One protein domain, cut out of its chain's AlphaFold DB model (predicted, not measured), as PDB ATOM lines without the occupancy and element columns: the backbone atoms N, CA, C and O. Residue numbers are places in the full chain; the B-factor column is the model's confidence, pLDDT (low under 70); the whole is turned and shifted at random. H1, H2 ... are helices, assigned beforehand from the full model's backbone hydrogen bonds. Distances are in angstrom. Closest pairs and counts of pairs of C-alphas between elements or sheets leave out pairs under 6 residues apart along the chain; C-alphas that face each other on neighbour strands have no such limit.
ATOM      1  N   SER A 307     -12.395  -3.123 -32.731       98.00
ATOM      2  CA  SER A 307     -11.165  -3.708 -33.279       98.00
ATOM      3  C   SER A 307      -9.902  -3.385 -32.464       98.00
ATOM      4  O   SER A 307      -9.003  -4.217 -32.343       98.00
ATOM      5  N   SER A 308      -9.843  -2.213 -31.823       97.88
ATOM      6  CA  SER A 308      -8.713  -1.819 -30.969       97.88
ATOM      7  C   SER A 308      -8.546  -2.725 -29.743       97.88
ATOM      8  O   SER A 308      -7.418  -3.093 -29.407       97.88
ATOM      9  N   LYS A 309      -9.651  -3.146 -29.110       97.88
ATOM     10  CA  LYS A 309      -9.623  -4.084 -27.978       97.88
ATOM     11  C   LYS A 309      -9.201  -5.481 -28.421       97.88
ATOM     12  O   LYS A 309      -8.429  -6.129 -27.722       97.88
ATOM     13  N   VAL A 310      -9.657  -5.924 -29.595       98.25
ATOM     14  CA  VAL A 310      -9.253  -7.213 -30.185       98.25
ATOM     15  C   VAL A 310      -7.739  -7.260 -30.372       98.25
ATOM     16  O   VAL A 310      -7.081  -8.181 -29.891       98.25
ATOM     17  N   ILE A 311      -7.170  -6.229 -31.004       97.62
ATOM     18  CA  ILE A 311      -5.725  -6.127 -31.232       97.62
ATOM     19  C   ILE A 311      -4.959  -6.139 -29.905       97.62
ATOM     20  O   ILE A 311      -3.935  -6.816 -29.802       97.62
ATOM     21  N   GLN A 312      -5.447  -5.423 -28.887       96.88
ATOM     22  CA  GLN A 312      -4.840  -5.425 -27.557       96.88
ATOM     23  C   GLN A 312      -4.825  -6.836 -26.945       96.88
ATOM     24  O   GLN A 312      -3.753  -7.329 -26.593       96.88
ATOM     25  N   LEU A 313      -5.980  -7.506 -26.877       96.75
ATOM     26  CA  LEU A 313      -6.111  -8.836 -26.269       96.75
ATOM     27  C   LEU A 313      -5.238  -9.892 -26.957       96.75
ATOM     28  O   LEU A 313      -4.626 -10.731 -26.284       96.75
ATOM     29  N   CYS A 314      -5.157  -9.847 -28.289       96.25
ATOM     30  CA  CYS A 314      -4.301 -10.749 -29.052       96.25
ATOM     31  C   CYS A 314      -2.814 -10.462 -28.802       96.25
ATOM     32  O   CYS A 314      -2.052 -11.389 -28.541       96.25
ATOM     33  N   ARG A 315      -2.385  -9.191 -28.816       93.81
ATOM     34  CA  ARG A 315      -0.978  -8.816 -28.568       93.81
ATOM     35  C   ARG A 315      -0.500  -9.179 -27.164       93.81
ATOM     36  O   ARG A 315       0.658  -9.540 -27.004       93.81
ATOM     37  N   GLU A 316      -1.375  -9.103 -26.165       93.12
ATOM     38  CA  GLU A 316      -1.069  -9.544 -24.800       93.12
ATOM     39  C   GLU A 316      -0.858 -11.066 -24.706       93.12
ATOM     40  O   GLU A 316      -0.189 -11.532 -23.787       93.12
ATOM     41  N   LYS A 317      -1.417 -11.850 -25.643       91.56
ATOM     42  CA  LYS A 317      -1.250 -13.313 -25.696       91.56
ATOM     43  C   LYS A 317      -0.037 -13.740 -26.516       91.56
ATOM     44  O   LYS A 317       0.685 -14.657 -26.120       91.56
ATOM     45  N   ILE A 318       0.141 -13.120 -27.682       89.56
ATOM     46  CA  ILE A 318       1.129 -13.531 -28.678       89.56
ATOM     47  C   ILE A 318       2.536 -13.336 -28.110       89.56
ATOM     48  O   ILE A 318       2.904 -12.275 -27.599       89.56
ATOM     49  N   ARG A 319       3.349 -14.390 -28.194       77.88
ATOM     50  CA  ARG A 319       4.735 -14.358 -27.715       77.88
ATOM     51  C   ARG A 319       5.607 -13.526 -28.658       77.88
ATOM     52  O   ARG A 319       5.282 -13.311 -29.817       77.88
ATOM     53  N   LYS A 320       6.797 -13.136 -28.191       79.88
ATOM     54  CA  LYS A 320       7.788 -12.424 -29.027       79.88
ATOM     55  C   LYS A 320       8.290 -13.229 -30.233       79.88
ATOM     56  O   LYS A 320       8.817 -12.633 -31.162       79.88
ATOM     57  N   SER A 321       8.163 -14.554 -30.197       83.44
ATOM     58  CA  SER A 321       8.533 -15.442 -31.300       83.44
ATOM     59  C   SER A 321       7.277 -16.140 -31.830       83.44
ATOM     60  O   SER A 321       6.621 -16.813 -31.027       83.44
ATOM     61  N   PRO A 322       6.975 -16.019 -33.135       86.06
ATOM     62  CA  PRO A 322       5.861 -16.684 -33.796       86.06
ATOM     63  C   PRO A 322       5.848 -18.192 -33.544       86.06
ATOM     64  O   PRO A 322       6.853 -18.885 -33.742       86.06
ATOM     65  N   LYS A 323       4.695 -18.717 -33.136       85.06
ATOM     66  CA  LYS A 323       4.440 -20.156 -33.033       85.06
ATOM     67  C   LYS A 323       3.138 -20.521 -33.721       85.06
ATOM     68  O   LYS A 323       2.242 -19.698 -33.858       85.06
ATOM     69  N   HIS A 324       3.013 -21.790 -34.093       81.44
ATOM     70  CA  HIS A 324       1.784 -22.307 -34.693       81.44
ATOM     71  C   HIS A 324       0.562 -22.147 -33.767       81.44
ATOM     72  O   HIS A 324      -0.533 -21.858 -34.226       81.44
ATOM     73  N   GLU A 325       0.768 -22.232 -32.450       83.25
ATOM     74  CA  GLU A 325      -0.265 -21.966 -31.435       83.25
ATOM     75  C   GLU A 325      -0.867 -20.548 -31.535       83.25
ATOM     76  O   GLU A 325      -1.980 -20.321 -31.070       83.25
ATOM     77  N   ASP A 326      -0.149 -19.593 -32.140       88.69
ATOM     78  CA  ASP A 326      -0.579 -18.197 -32.229       88.69
ATOM     79  C   ASP A 326      -1.514 -17.919 -33.422       88.69
ATOM     80  O   ASP A 326      -2.130 -16.853 -33.473       88.69
ATOM     81  N   VAL A 327      -1.660 -18.864 -34.365       88.75
ATOM     82  CA  VAL A 327      -2.416 -18.690 -35.625       88.75
ATOM     83  C   VAL A 327      -3.829 -18.150 -35.382       88.75
ATOM     84  O   VAL A 327      -4.242 -17.196 -36.040       88.75
ATOM     85  N   GLY A 328      -4.557 -18.697 -34.403       90.62
ATOM     86  CA  GLY A 328      -5.926 -18.263 -34.099       90.62
ATOM     87  C   GLY A 328      -6.024 -16.810 -33.610       90.62
ATOM     88  O   GLY A 328      -6.948 -16.077 -33.986       90.62
ATOM     89  N   TRP A 329      -5.049 -16.357 -32.816       95.06
ATOM     90  CA  TRP A 329      -4.993 -14.979 -32.310       95.06
ATOM     91  C   TRP A 329      -4.636 -13.996 -33.420       95.06
ATOM     92  O   TRP A 329      -5.254 -12.939 -33.547       95.06
ATOM     93  N   VAL A 330      -3.673 -14.376 -34.257       95.31
ATOM     94  CA  VAL A 330      -3.198 -13.579 -35.391       95.31
ATOM     95  C   VAL A 330      -4.293 -13.454 -36.456       95.31
ATOM     96  O   VAL A 330      -4.519 -12.363 -36.972       95.31
ATOM     97  N   GLY A 331      -5.050 -14.525 -36.719       95.31
ATOM     98  CA  GLY A 331      -6.227 -14.478 -37.590       95.31
ATOM     99  C   GLY A 331      -7.291 -13.493 -37.093       95.31
ATOM    100  O   GLY A 331      -7.804 -12.693 -37.871       95.31
ATOM    101  N   SER A 332      -7.545 -13.465 -35.782       97.19
ATOM    102  CA  SER A 332      -8.483 -12.502 -35.181       97.19
ATOM    103  C   SER A 332      -7.972 -11.051 -35.283       97.19
ATOM    104  O   SER A 332      -8.756 -10.120 -35.452       97.19
ATOM    105  N   MET A 333      -6.648 -10.838 -35.230       97.50
ATOM    106  CA  MET A 333      -6.047  -9.520 -35.481       97.50
ATOM    107  C   MET A 333      -6.202  -9.067 -36.933       97.50
ATOM    108  O   MET A 333      -6.424  -7.880 -37.158       97.50
ATOM    109  N   LEU A 334      -6.091  -9.975 -37.910       97.12
ATOM    110  CA  LEU A 334      -6.301  -9.635 -39.321       97.12
ATOM    111  C   LEU A 334      -7.702  -9.085 -39.556       97.12
ATOM    112  O   LEU A 334      -7.842  -8.038 -40.183       97.12
ATOM    113  N   GLU A 335      -8.715  -9.752 -39.003       97.44
ATOM    114  CA  GLU A 335     -10.099  -9.289 -39.092       97.44
ATOM    115  C   GLU A 335     -10.261  -7.900 -38.456       97.44
ATOM    116  O   GLU A 335     -10.869  -7.011 -39.049       97.44
ATOM    117  N   ALA A 336      -9.643  -7.671 -37.293       98.06
ATOM    118  CA  ALA A 336      -9.673  -6.373 -36.627       98.06
ATOM    119  C   ALA A 336      -9.013  -5.254 -37.457       98.06
ATOM    120  O   ALA A 336      -9.605  -4.188 -37.609       98.06
ATOM    121  N   TYR A 337      -7.823  -5.474 -38.029       98.00
ATOM    122  CA  TYR A 337      -7.181  -4.466 -38.886       98.00
ATOM    123  C   TYR A 337      -7.955  -4.214 -40.177       98.00
ATOM    124  O   TYR A 337      -8.025  -3.071 -40.624       98.00
ATOM    125  N   GLN A 338      -8.573  -5.252 -40.741       96.56
ATOM    126  CA  GLN A 338      -9.438  -5.112 -41.907       96.56
ATOM    127  C   GLN A 338     -10.665  -4.243 -41.596       96.56
ATOM    128  O   GLN A 338     -11.010  -3.383 -42.394       96.56
ATOM    129  N   GLN A 339     -11.297  -4.410 -40.428       97.44
ATOM    130  CA  GLN A 339     -12.413  -3.555 -39.991       97.44
ATOM    131  C   GLN A 339     -12.006  -2.085 -39.769       97.44
ATOM    132  O   GLN A 339     -12.859  -1.202 -39.821       97.44
ATOM    133  N   MET A 340     -10.725  -1.824 -39.496       97.38
ATOM    134  CA  MET A 340     -10.174  -0.481 -39.283       97.38
ATOM    135  C   MET A 340      -9.624   0.173 -40.558       97.38
ATOM    136  O   MET A 340      -9.156   1.309 -40.475       97.38
ATOM    137  N   ASP A 341      -9.629  -0.532 -41.695       96.44
ATOM    138  CA  ASP A 341      -8.924  -0.136 -42.923       96.44
ATOM    139  C   ASP A 341      -7.425   0.194 -42.679       96.44
ATOM    140  O   ASP A 341      -6.849   1.092 -43.299       96.44
ATOM    141  N   ASP A 342      -6.767  -0.518 -41.748       97.00
ATOM    142  CA  ASP A 342      -5.336  -0.348 -41.443       97.00
ATOM    143  C   ASP A 342      -4.475  -1.307 -42.278       97.00
ATOM    144  O   ASP A 342      -4.090  -2.397 -41.845       97.00
ATOM    145  N   ASP A 343      -4.129  -0.863 -43.485       95.12
ATOM    146  CA  ASP A 343      -3.296  -1.602 -44.438       95.12
ATOM    147  C   ASP A 343      -1.928  -2.035 -43.883       95.12
ATOM    148  O   ASP A 343      -1.381  -3.063 -44.296       95.12
ATOM    149  N   MET A 344      -1.325  -1.232 -43.001       95.06
ATOM    150  CA  MET A 344       0.011  -1.502 -42.463       95.06
ATOM    151  C   MET A 344      -0.062  -2.576 -41.377       95.06
ATOM    152  O   MET A 344       0.711  -3.544 -41.392       95.06
ATOM    153  N   GLY A 345      -1.020  -2.433 -40.458       96.50
ATOM    154  CA  GLY A 345      -1.351  -3.445 -39.462       96.50
ATOM    155  C   GLY A 345      -1.742  -4.774 -40.108       96.50
ATOM    156  O   GLY A 345      -1.247  -5.829 -39.706       96.50
ATOM    157  N   PHE A 346      -2.533  -4.731 -41.178       96.88
ATOM    158  CA  PHE A 346      -2.950  -5.918 -41.916       96.88
ATOM    159  C   PHE A 346      -1.765  -6.662 -42.557       96.88
ATOM    160  O   PHE A 346      -1.587  -7.859 -42.325       96.88
ATOM    161  N   ARG A 347      -0.892  -5.956 -43.294       96.31
ATOM    162  CA  ARG A 347       0.299  -6.549 -43.935       96.31
ATOM    163  C   ARG A 347       1.272  -7.157 -42.928       96.31
ATOM    164  O   ARG A 347       1.683  -8.303 -43.091       96.31
ATOM    165  N   SER A 348       1.605  -6.415 -41.870       95.19
ATOM    166  CA  SER A 348       2.495  -6.918 -40.813       95.19
ATOM    167  C   SER A 348       1.922  -8.159 -40.118       95.19
ATOM    168  O   SER A 348       2.656  -9.095 -39.803       95.19
ATOM    169  N   THR A 349       0.602  -8.220 -39.946       96.50
ATOM    170  CA  THR A 349      -0.067  -9.377 -39.343       96.50
ATOM    171  C   THR A 349      -0.097 -10.580 -40.291       96.50
ATOM    172  O   THR A 349       0.088 -11.703 -39.831       96.50
ATOM    173  N   LEU A 350      -0.244 -10.382 -41.607       97.12
ATOM    174  CA  LEU A 350      -0.119 -11.464 -42.596       97.12
ATOM    175  C   LEU A 350       1.294 -12.053 -42.620       97.12
ATOM    176  O   LEU A 350       1.454 -13.270 -42.658       97.12
ATOM    177  N   GLN A 351       2.318 -11.201 -42.545       96.38
ATOM    178  CA  GLN A 351       3.708 -11.643 -42.424       96.38
ATOM    179  C   GLN A 351       3.913 -12.474 -41.149       96.38
ATOM    180  O   GLN A 351       4.499 -13.554 -41.198       96.38
ATOM    181  N   TRP A 352       3.365 -12.025 -40.016       95.00
ATOM    182  CA  TRP A 352       3.410 -12.795 -38.774       95.00
ATOM    183  C   TRP A 352       2.662 -14.132 -38.882       95.00
ATOM    184  O   TRP A 352       3.153 -15.159 -38.418       95.00
ATOM    185  N   LEU A 353       1.497 -14.146 -39.531       94.75
ATOM    186  CA  LEU A 353       0.715 -15.361 -39.757       94.75
ATOM    187  C   LEU A 353       1.497 -16.378 -40.599       94.75
ATOM    188  O   LEU A 353       1.529 -17.568 -40.277       94.75
ATOM    189  N   TYR A 354       2.207 -15.897 -41.620       95.62
ATOM    190  CA  TYR A 354       3.127 -16.716 -42.398       95.62
ATOM    191  C   TYR A 354       4.247 -17.308 -41.528       95.62
ATOM    192  O   TYR A 354       4.563 -18.495 -41.630       95.62
ATOM    193  N   TYR A 355       4.803 -16.523 -40.602       93.94
ATOM    194  CA  TYR A 355       5.826 -16.991 -39.660       93.94
ATOM    195  C   TYR A 355       5.328 -18.070 -38.698       93.94
ATOM    196  O   TYR A 355       6.106 -18.943 -38.300       93.94
ATOM    197  N   CYS A 356       4.035 -18.061 -38.371       87.12
ATOM    198  CA  CYS A 356       3.376 -19.122 -37.614       87.12
ATOM    199  C   CYS A 356       3.195 -20.432 -38.413       87.12
ATOM    200  O   CYS A 356       2.863 -21.458 -37.815       87.12
ATOM    201  N   GLY A 357       3.450 -20.423 -39.727       84.62
ATOM    202  CA  GLY A 357       3.407 -21.598 -40.603       84.62
ATOM    203  C   GLY A 357       2.248 -21.634 -41.602       84.62
ATOM    204  O   GLY A 357       2.140 -22.608 -42.342       84.62
ATOM    205  N   GLU A 358       1.403 -20.602 -41.657       89.06
ATOM    206  CA  GLU A 358       0.273 -20.539 -42.591       89.06
ATOM    207  C   GLU A 358       0.739 -20.098 -43.986       89.06
ATOM    208  O   GLU A 358       0.883 -18.908 -44.273       89.06
ATOM    209  N   SER A 359       0.970 -21.061 -44.881       86.12
ATOM    210  CA  SER A 359       1.512 -20.816 -46.227       86.12
ATOM    211  C   SER A 359       0.673 -19.839 -47.059       86.12
ATOM    212  O   SER A 359       1.227 -18.968 -47.729       86.12
ATOM    213  N   ASN A 360      -0.658 -19.923 -46.963       90.00
ATOM    214  CA  ASN A 360      -1.589 -19.069 -47.713       90.00
ATOM    215  C   ASN A 360      -1.449 -17.573 -47.364       90.00
ATOM    216  O   ASN A 360      -1.820 -16.711 -48.163       90.00
ATOM    217  N   ALA A 361      -0.897 -17.245 -46.190       94.56
ATOM    218  CA  ALA A 361      -0.689 -15.859 -45.784       94.56
ATOM    219  C   ALA A 361       0.343 -15.138 -46.671       94.56
ATOM    220  O   ALA A 361       0.190 -13.942 -46.919       94.56
ATOM    221  N   LEU A 362       1.343 -15.854 -47.204       96.44
ATOM    222  CA  LEU A 362       2.341 -15.284 -48.117       96.44
ATOM    223  C   LEU A 362       1.709 -14.853 -49.442       96.44
ATOM    224  O   LEU A 362       1.956 -13.746 -49.916       96.44
ATOM    225  N   GLU A 363       0.868 -15.708 -50.025       95.06
ATOM    226  CA  GLU A 363       0.168 -15.392 -51.270       95.06
ATOM    227  C   GLU A 363      -0.751 -14.183 -51.088       95.06
ATOM    228  O   GLU A 363      -0.763 -13.276 -51.924       95.06
ATOM    229  N   HIS A 364      -1.480 -14.132 -49.972       96.25
ATOM    230  CA  HIS A 364      -2.323 -12.988 -49.660       96.25
ATOM    231  C   HIS A 364      -1.486 -11.709 -49.516       96.25
ATOM    232  O   HIS A 364      -1.793 -10.705 -50.159       96.25
ATOM    233  N   LEU A 365      -0.385 -11.761 -48.759       97.19
ATOM    234  CA  LEU A 365       0.525 -10.628 -48.592       97.19
ATOM    235  C   LEU A 365       1.072 -10.138 -49.941       97.19
ATOM    236  O   LEU A 365       1.093  -8.933 -50.197       97.19
ATOM    237  N   ARG A 366       1.445 -11.060 -50.832       96.94
ATOM    238  CA  ARG A 366       1.912 -10.757 -52.191       96.94
ATOM    239  C   ARG A 366       0.842 -10.065 -53.034       96.94
ATOM    240  O   ARG A 366       1.156  -9.128 -53.762       96.94
ATOM    241  N   ASN A 367      -0.412 -10.503 -52.940       96.31
ATOM    242  CA  ASN A 367      -1.511  -9.977 -53.755       96.31
ATOM    243  C   ASN A 367      -1.911  -8.544 -53.383       96.31
ATOM    244  O   ASN A 367      -2.323  -7.783 -54.257       96.31
ATOM    245  N   ILE A 368      -1.778  -8.168 -52.110       95.38
ATOM    246  CA  ILE A 368      -2.129  -6.822 -51.621       95.38
ATOM    247  C   ILE A 368      -0.956  -5.833 -51.658       95.38
ATOM    248  O   ILE A 368      -1.141  -4.637 -51.433       95.38
ATOM    249  N   THR A 369       0.261  -6.316 -51.906       95.62
ATOM    250  CA  THR A 369       1.468  -5.486 -51.898       95.62
ATOM    251  C   THR A 369       1.839  -5.059 -53.319       95.62
ATOM    252  O   THR A 369       1.775  -5.845 -54.262       95.62
ATOM    253  N   ASP A 370       2.256  -3.800 -53.492       94.94
ATOM    254  CA  ASP A 370       2.827  -3.333 -54.756       94.94
ATOM    255  C   ASP A 370       4.041  -4.200 -55.141       94.94
ATOM    256  O   ASP A 370       5.008  -4.340 -54.386       94.94
ATOM    257  N   ARG A 371       4.004  -4.742 -56.362       93.88
ATOM    258  CA  ARG A 371       5.078  -5.555 -56.948       93.88
ATOM    259  C   ARG A 371       6.443  -4.867 -56.907       93.88
ATOM    260  O   ARG A 371       7.454  -5.556 -56.889       93.88
ATOM    261  N   ARG A 372       6.483  -3.529 -56.902       95.00
ATOM    262  CA  ARG A 372       7.725  -2.742 -56.850       95.00
ATOM    263  C   ARG A 372       8.493  -2.904 -55.540       95.00
ATOM    264  O   ARG A 372       9.707  -2.791 -55.575       95.00
ATOM    265  N   ILE A 373       7.793  -3.148 -54.432       95.50
ATOM    266  CA  ILE A 373       8.390  -3.291 -53.092       95.50
ATOM    267  C   ILE A 373       8.349  -4.736 -52.583       95.50
ATOM    268  O   ILE A 373       8.879  -5.030 -51.520       95.50
ATOM    269  N   TRP A 374       7.713  -5.649 -53.325       96.12
ATOM    270  CA  TRP A 374       7.583  -7.050 -52.921       96.12
ATOM    271  C   TRP A 374       8.940  -7.723 -52.699       96.12
ATOM    272  O   TRP A 374       9.130  -8.412 -51.702       96.12
ATOM    273  N   HIS A 375       9.905  -7.472 -53.588       95.31
ATOM    274  CA  HIS A 375      11.257  -8.007 -53.441       95.31
ATOM    275  C   HIS A 375      11.941  -7.526 -52.154       95.31
ATOM    276  O   HIS A 375      12.548  -8.343 -51.467       95.31
ATOM    277  N   ASP A 376      11.767  -6.252 -51.789       96.38
ATOM    278  CA  ASP A 376      12.331  -5.694 -50.555       96.38
ATOM    279  C   ASP A 376      11.727  -6.369 -49.313       96.38
ATOM    280  O   ASP A 376      12.451  -6.707 -48.379       96.38
ATOM    281  N   ILE A 377      10.417  -6.649 -49.333       95.94
ATOM    282  CA  ILE A 377       9.727  -7.367 -48.249       95.94
ATOM    283  C   ILE A 377      10.249  -8.798 -48.121       95.94
ATOM    284  O   ILE A 377      10.545  -9.248 -47.017       95.94
ATOM    285  N   VAL A 378      10.404  -9.525 -49.231       97.12
ATOM    286  CA  VAL A 378      10.965 -10.886 -49.194       97.12
ATOM    287  C   VAL A 378      12.399 -10.864 -48.656       97.12
ATOM    288  O   VAL A 378      12.765 -11.720 -47.850       97.12
ATOM    289  N   ASP A 379      13.203  -9.870 -49.039       97.50
ATOM    290  CA  ASP A 379      14.560  -9.696 -48.518       97.50
ATOM    291  C   ASP A 379      14.573  -9.377 -47.016       97.50
ATOM    292  O   ASP A 379      15.431  -9.889 -46.291       97.50
ATOM    293  N   ASP A 380      13.624  -8.577 -46.525       97.00
ATOM    294  CA  ASP A 380      13.421  -8.339 -45.093       97.00
ATOM    295  C   ASP A 380      13.097  -9.643 -44.359       97.00
ATOM    296  O   ASP A 380      13.760  -9.978 -43.375       97.00
ATOM    297  N   MET A 381      12.158 -10.436 -44.882       97.19
ATOM    298  CA  MET A 381      11.773 -11.724 -44.298       97.19
ATOM    299  C   MET A 381      12.955 -12.706 -44.240       97.19
ATOM    300  O   MET A 381      13.155 -13.392 -43.236       97.19
ATOM    301  N   ILE A 382      13.793 -12.749 -45.281       97.31
ATOM    302  CA  ILE A 382      15.025 -13.556 -45.293       97.31
ATOM    303  C   ILE A 382      16.009 -13.076 -44.213       97.31
ATOM    304  O   ILE A 382      16.609 -13.896 -43.510       97.31
ATOM    305  N   ARG A 383      16.170 -11.760 -44.018       97.19
ATOM    306  CA  ARG A 383      17.021 -11.225 -42.940       97.19
ATOM    307  C   ARG A 383      16.480 -11.567 -41.557       97.19
ATOM    308  O   ARG A 383      17.260 -11.935 -40.679       97.19
ATOM    309  N   GLU A 384      15.170 -11.479 -41.365       95.50
ATOM    310  CA  GLU A 384      14.504 -11.826 -40.110       95.50
ATOM    311  C   GLU A 384      14.657 -13.317 -39.771       95.50
ATOM    312  O   GLU A 384      14.910 -13.659 -38.612       95.50
ATOM    313  N   PHE A 385      14.628 -14.213 -40.765       94.50
ATOM    314  CA  PHE A 385      14.959 -15.627 -40.552       94.50
ATOM    315  C   PHE A 385      16.343 -15.803 -39.920       94.50
ATOM    316  O   PHE A 385      16.497 -16.522 -38.933       94.50
ATOM    317  N   HIS A 386      17.357 -15.112 -40.446       93.44
ATOM    318  CA  HIS A 386      18.718 -15.186 -39.912       93.44
ATOM    319  C   HIS A 386      18.852 -14.617 -38.492       93.44
ATOM    320  O   HIS A 386      19.810 -14.947 -37.792       93.44
ATOM    321  N   GLN A 387      17.885 -13.812 -38.046       93.44
ATOM    322  CA  GLN A 387      17.771 -13.317 -36.670       93.44
ATOM    323  C   GLN A 387      16.967 -14.261 -35.760       93.44
ATOM    324  O   GLN A 387      16.810 -13.986 -34.571       93.44
ATOM    325  N   GLY A 388      16.476 -15.384 -36.290       90.56
ATOM    326  CA  GLY A 388      15.691 -16.369 -35.550       90.56
ATOM    327  C   GLY A 388      14.212 -16.008 -35.415       90.56
ATOM    328  O   GLY A 388      13.563 -16.494 -34.489       90.56
ATOM    329  N   ALA A 389      13.674 -15.165 -36.303       90.12
ATOM    330  CA  ALA A 389      12.275 -14.746 -36.241       90.12
ATOM    331  C   ALA A 389      11.291 -15.901 -36.480       90.12
ATOM    332  O   ALA A 389      10.209 -15.900 -35.907       90.12
ATOM    333  N   PHE A 390      11.642 -16.897 -37.295       89.94
ATOM    334  CA  PHE A 390      10.740 -18.003 -37.619       89.94
ATOM    335  C   PHE A 390      11.480 -19.295 -37.973       89.94
ATOM    336  O   PHE A 390      12.710 -19.353 -38.025       89.94
ATOM    337  N   SER A 391      10.710 -20.369 -38.156       86.31
ATOM    338  CA  SER A 391      11.252 -21.717 -38.316       86.31
ATOM    339  C   SER A 391      11.911 -21.965 -39.676       86.31
ATOM    340  O   SER A 391      11.548 -21.389 -40.698       86.31
ATOM    341  N   ASP A 392      12.822 -22.934 -39.691       88.25
ATOM    342  CA  ASP A 392      13.500 -23.426 -40.891       88.25
ATOM    343  C   ASP A 392      12.549 -23.858 -42.022       88.25
ATOM    344  O   ASP A 392      12.799 -23.607 -43.198       88.25
ATOM    345  N   TRP A 393      11.426 -24.485 -41.666       86.19
ATOM    346  CA  TRP A 393      10.438 -24.929 -42.645       86.19
ATOM    347  C   TRP A 393       9.803 -23.744 -43.386       86.19
ATOM    348  O   TRP A 393       9.737 -23.768 -44.615       86.19
ATOM    349  N   VAL A 394       9.421 -22.686 -42.658       88.88
ATOM    350  CA  VAL A 394       8.849 -21.456 -43.239       88.88
ATOM    351  C   VAL A 394       9.867 -20.773 -44.156       88.88
ATOM    352  O   VAL A 394       9.512 -20.273 -45.222       88.88
ATOM    353  N   TYR A 395      11.151 -20.798 -43.790       95.69
ATOM    354  CA  TYR A 395      12.216 -20.269 -44.638       95.69
ATOM    355  C   TYR A 395      12.331 -21.028 -45.957       95.69
ATOM    356  O   TYR A 395      12.297 -20.420 -47.020       95.69
ATOM    357  N   ARG A 396      12.394 -22.362 -45.916       93.50
ATOM    358  CA  ARG A 396      12.480 -23.170 -47.142       93.50
ATOM    359  C   ARG A 396      11.254 -22.996 -48.035       93.50
ATOM    360  O   ARG A 396      11.414 -22.900 -49.246       93.50
ATOM    361  N   HIS A 397      10.064 -22.897 -47.444       93.06
ATOM    362  CA  HIS A 397       8.843 -22.573 -48.178       93.06
ATOM    363  C   HIS A 397       8.935 -21.196 -48.859       93.06
ATOM    364  O   HIS A 397       8.632 -21.091 -50.043       93.06
ATOM    365  N   LEU A 398       9.441 -20.170 -48.160       97.00
ATOM    366  CA  LEU A 398       9.614 -18.818 -48.713       97.00
ATOM    367  C   LEU A 398      10.524 -18.846 -49.942       97.00
ATOM    368  O   LEU A 398      10.196 -18.267 -50.974       97.00
ATOM    369  N   LEU A 399      11.657 -19.548 -49.840       97.50
ATOM    370  CA  LEU A 399      12.606 -19.650 -50.945       97.50
ATOM    371  C   LEU A 399      12.012 -20.371 -52.158       97.50
ATOM    372  O   LEU A 399      12.308 -19.993 -53.290       97.50
ATOM    373  N   THR A 400      11.188 -21.396 -51.925       94.50
ATOM    374  CA  THR A 400      10.493 -22.132 -52.987       94.50
ATOM    375  C   THR A 400       9.484 -21.250 -53.711       94.50
ATOM    376  O   THR A 400       9.552 -21.124 -54.935       94.50
ATOM    377  N   GLU A 401       8.581 -20.616 -52.964       95.06
ATOM    378  CA  GLU A 401       7.506 -19.793 -53.528       95.06
ATOM    379  C   GLU A 401       8.047 -18.581 -54.294       95.06
ATOM    380  O   GLU A 401       7.567 -18.253 -55.380       95.06
ATOM    381  N   GLU A 402       9.105 -17.962 -53.772       96.44
ATOM    382  CA  GLU A 402       9.712 -16.762 -54.353       96.44
ATOM    383  C   GLU A 402      10.888 -17.065 -55.291       96.44
ATOM    384  O   GLU A 402      11.584 -16.155 -55.746       96.44
ATOM    385  N   LYS A 403      11.103 -18.346 -55.621       96.75
ATOM    386  CA  LYS A 403      12.116 -18.819 -56.579       96.75
ATOM    387  C   LYS A 403      13.536 -18.323 -56.281       96.75
ATOM    388  O   LYS A 403      14.311 -18.001 -57.184       96.75
TER     389      LYS A 403
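This is residues 307 to 403 of the 480 residues of a protein of Firmicutes bacterium HGW-Firmicutes-19 (UniProt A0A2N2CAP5). H2, with H5 one of the two longest helices, belongs to a zigzag row of four helices, H1 to H4, each folding back beside the one before. At the end of the row with H3 and H4 stands a looser hairpin of H5 and H6. The printed part has 97 residues with six named helices, H1 to H6 in chain order, and no named strand; its class is all helix, with mostly aligned packing. It is compact, with a radius of gyration of the C-alphas of 13.0 A, and spans 38 by 27 by 20 A.

H2, residues 324 to 339, and H1, residues 307 to 317, touch as a hairpin at a shallow tilt of 16 degrees, opposite ways; their closest C-alphas, of Ser 307 and Ala 336, are 4.5 A apart. H3, residues 343 to 355, forms a hairpin with H2 at 15 degrees, the closest C-alphas of Tyr 337 and Phe 346 being 5.4 A apart. H4, residues 360 to 368, forms a hairpin with H3 at 27 degrees, closest at the C-alphas of Tyr 354 and Ala 361, 5.2 A. H5, residues 371 to 386, is near H3. H6, residues 392 to 401, and H5 form a hairpin but only just touch, with 3 pairs of C-alphas within 8 A, H5 through residues 382 to 385 alone; the closest C-alphas, of Phe 385 and Tyr 395, are 6.8 A apart. Every O i to N i+4 pair is within hydrogen-bond range in H1, H3, H4 and H6, against 10 of 12 in H2 and in H5.

H2 measures 24.1 A, H5 23.9 A, H3 18.5 A, H1 15.8 A, H6 14.5 A and H4 12.9 A from first to last C-alpha. H1 begins at C-alpha 307 (-11.165, -3.708, -33.279) and H6 ends at C-alpha 401 (7.506, -19.793, -53.528).

The C-alphas farthest apart, of Lys 309 and Lys 403, are 38.8 A apart. The printed part has no cut, no link is long, and no printed residue has a pLDDT under 70.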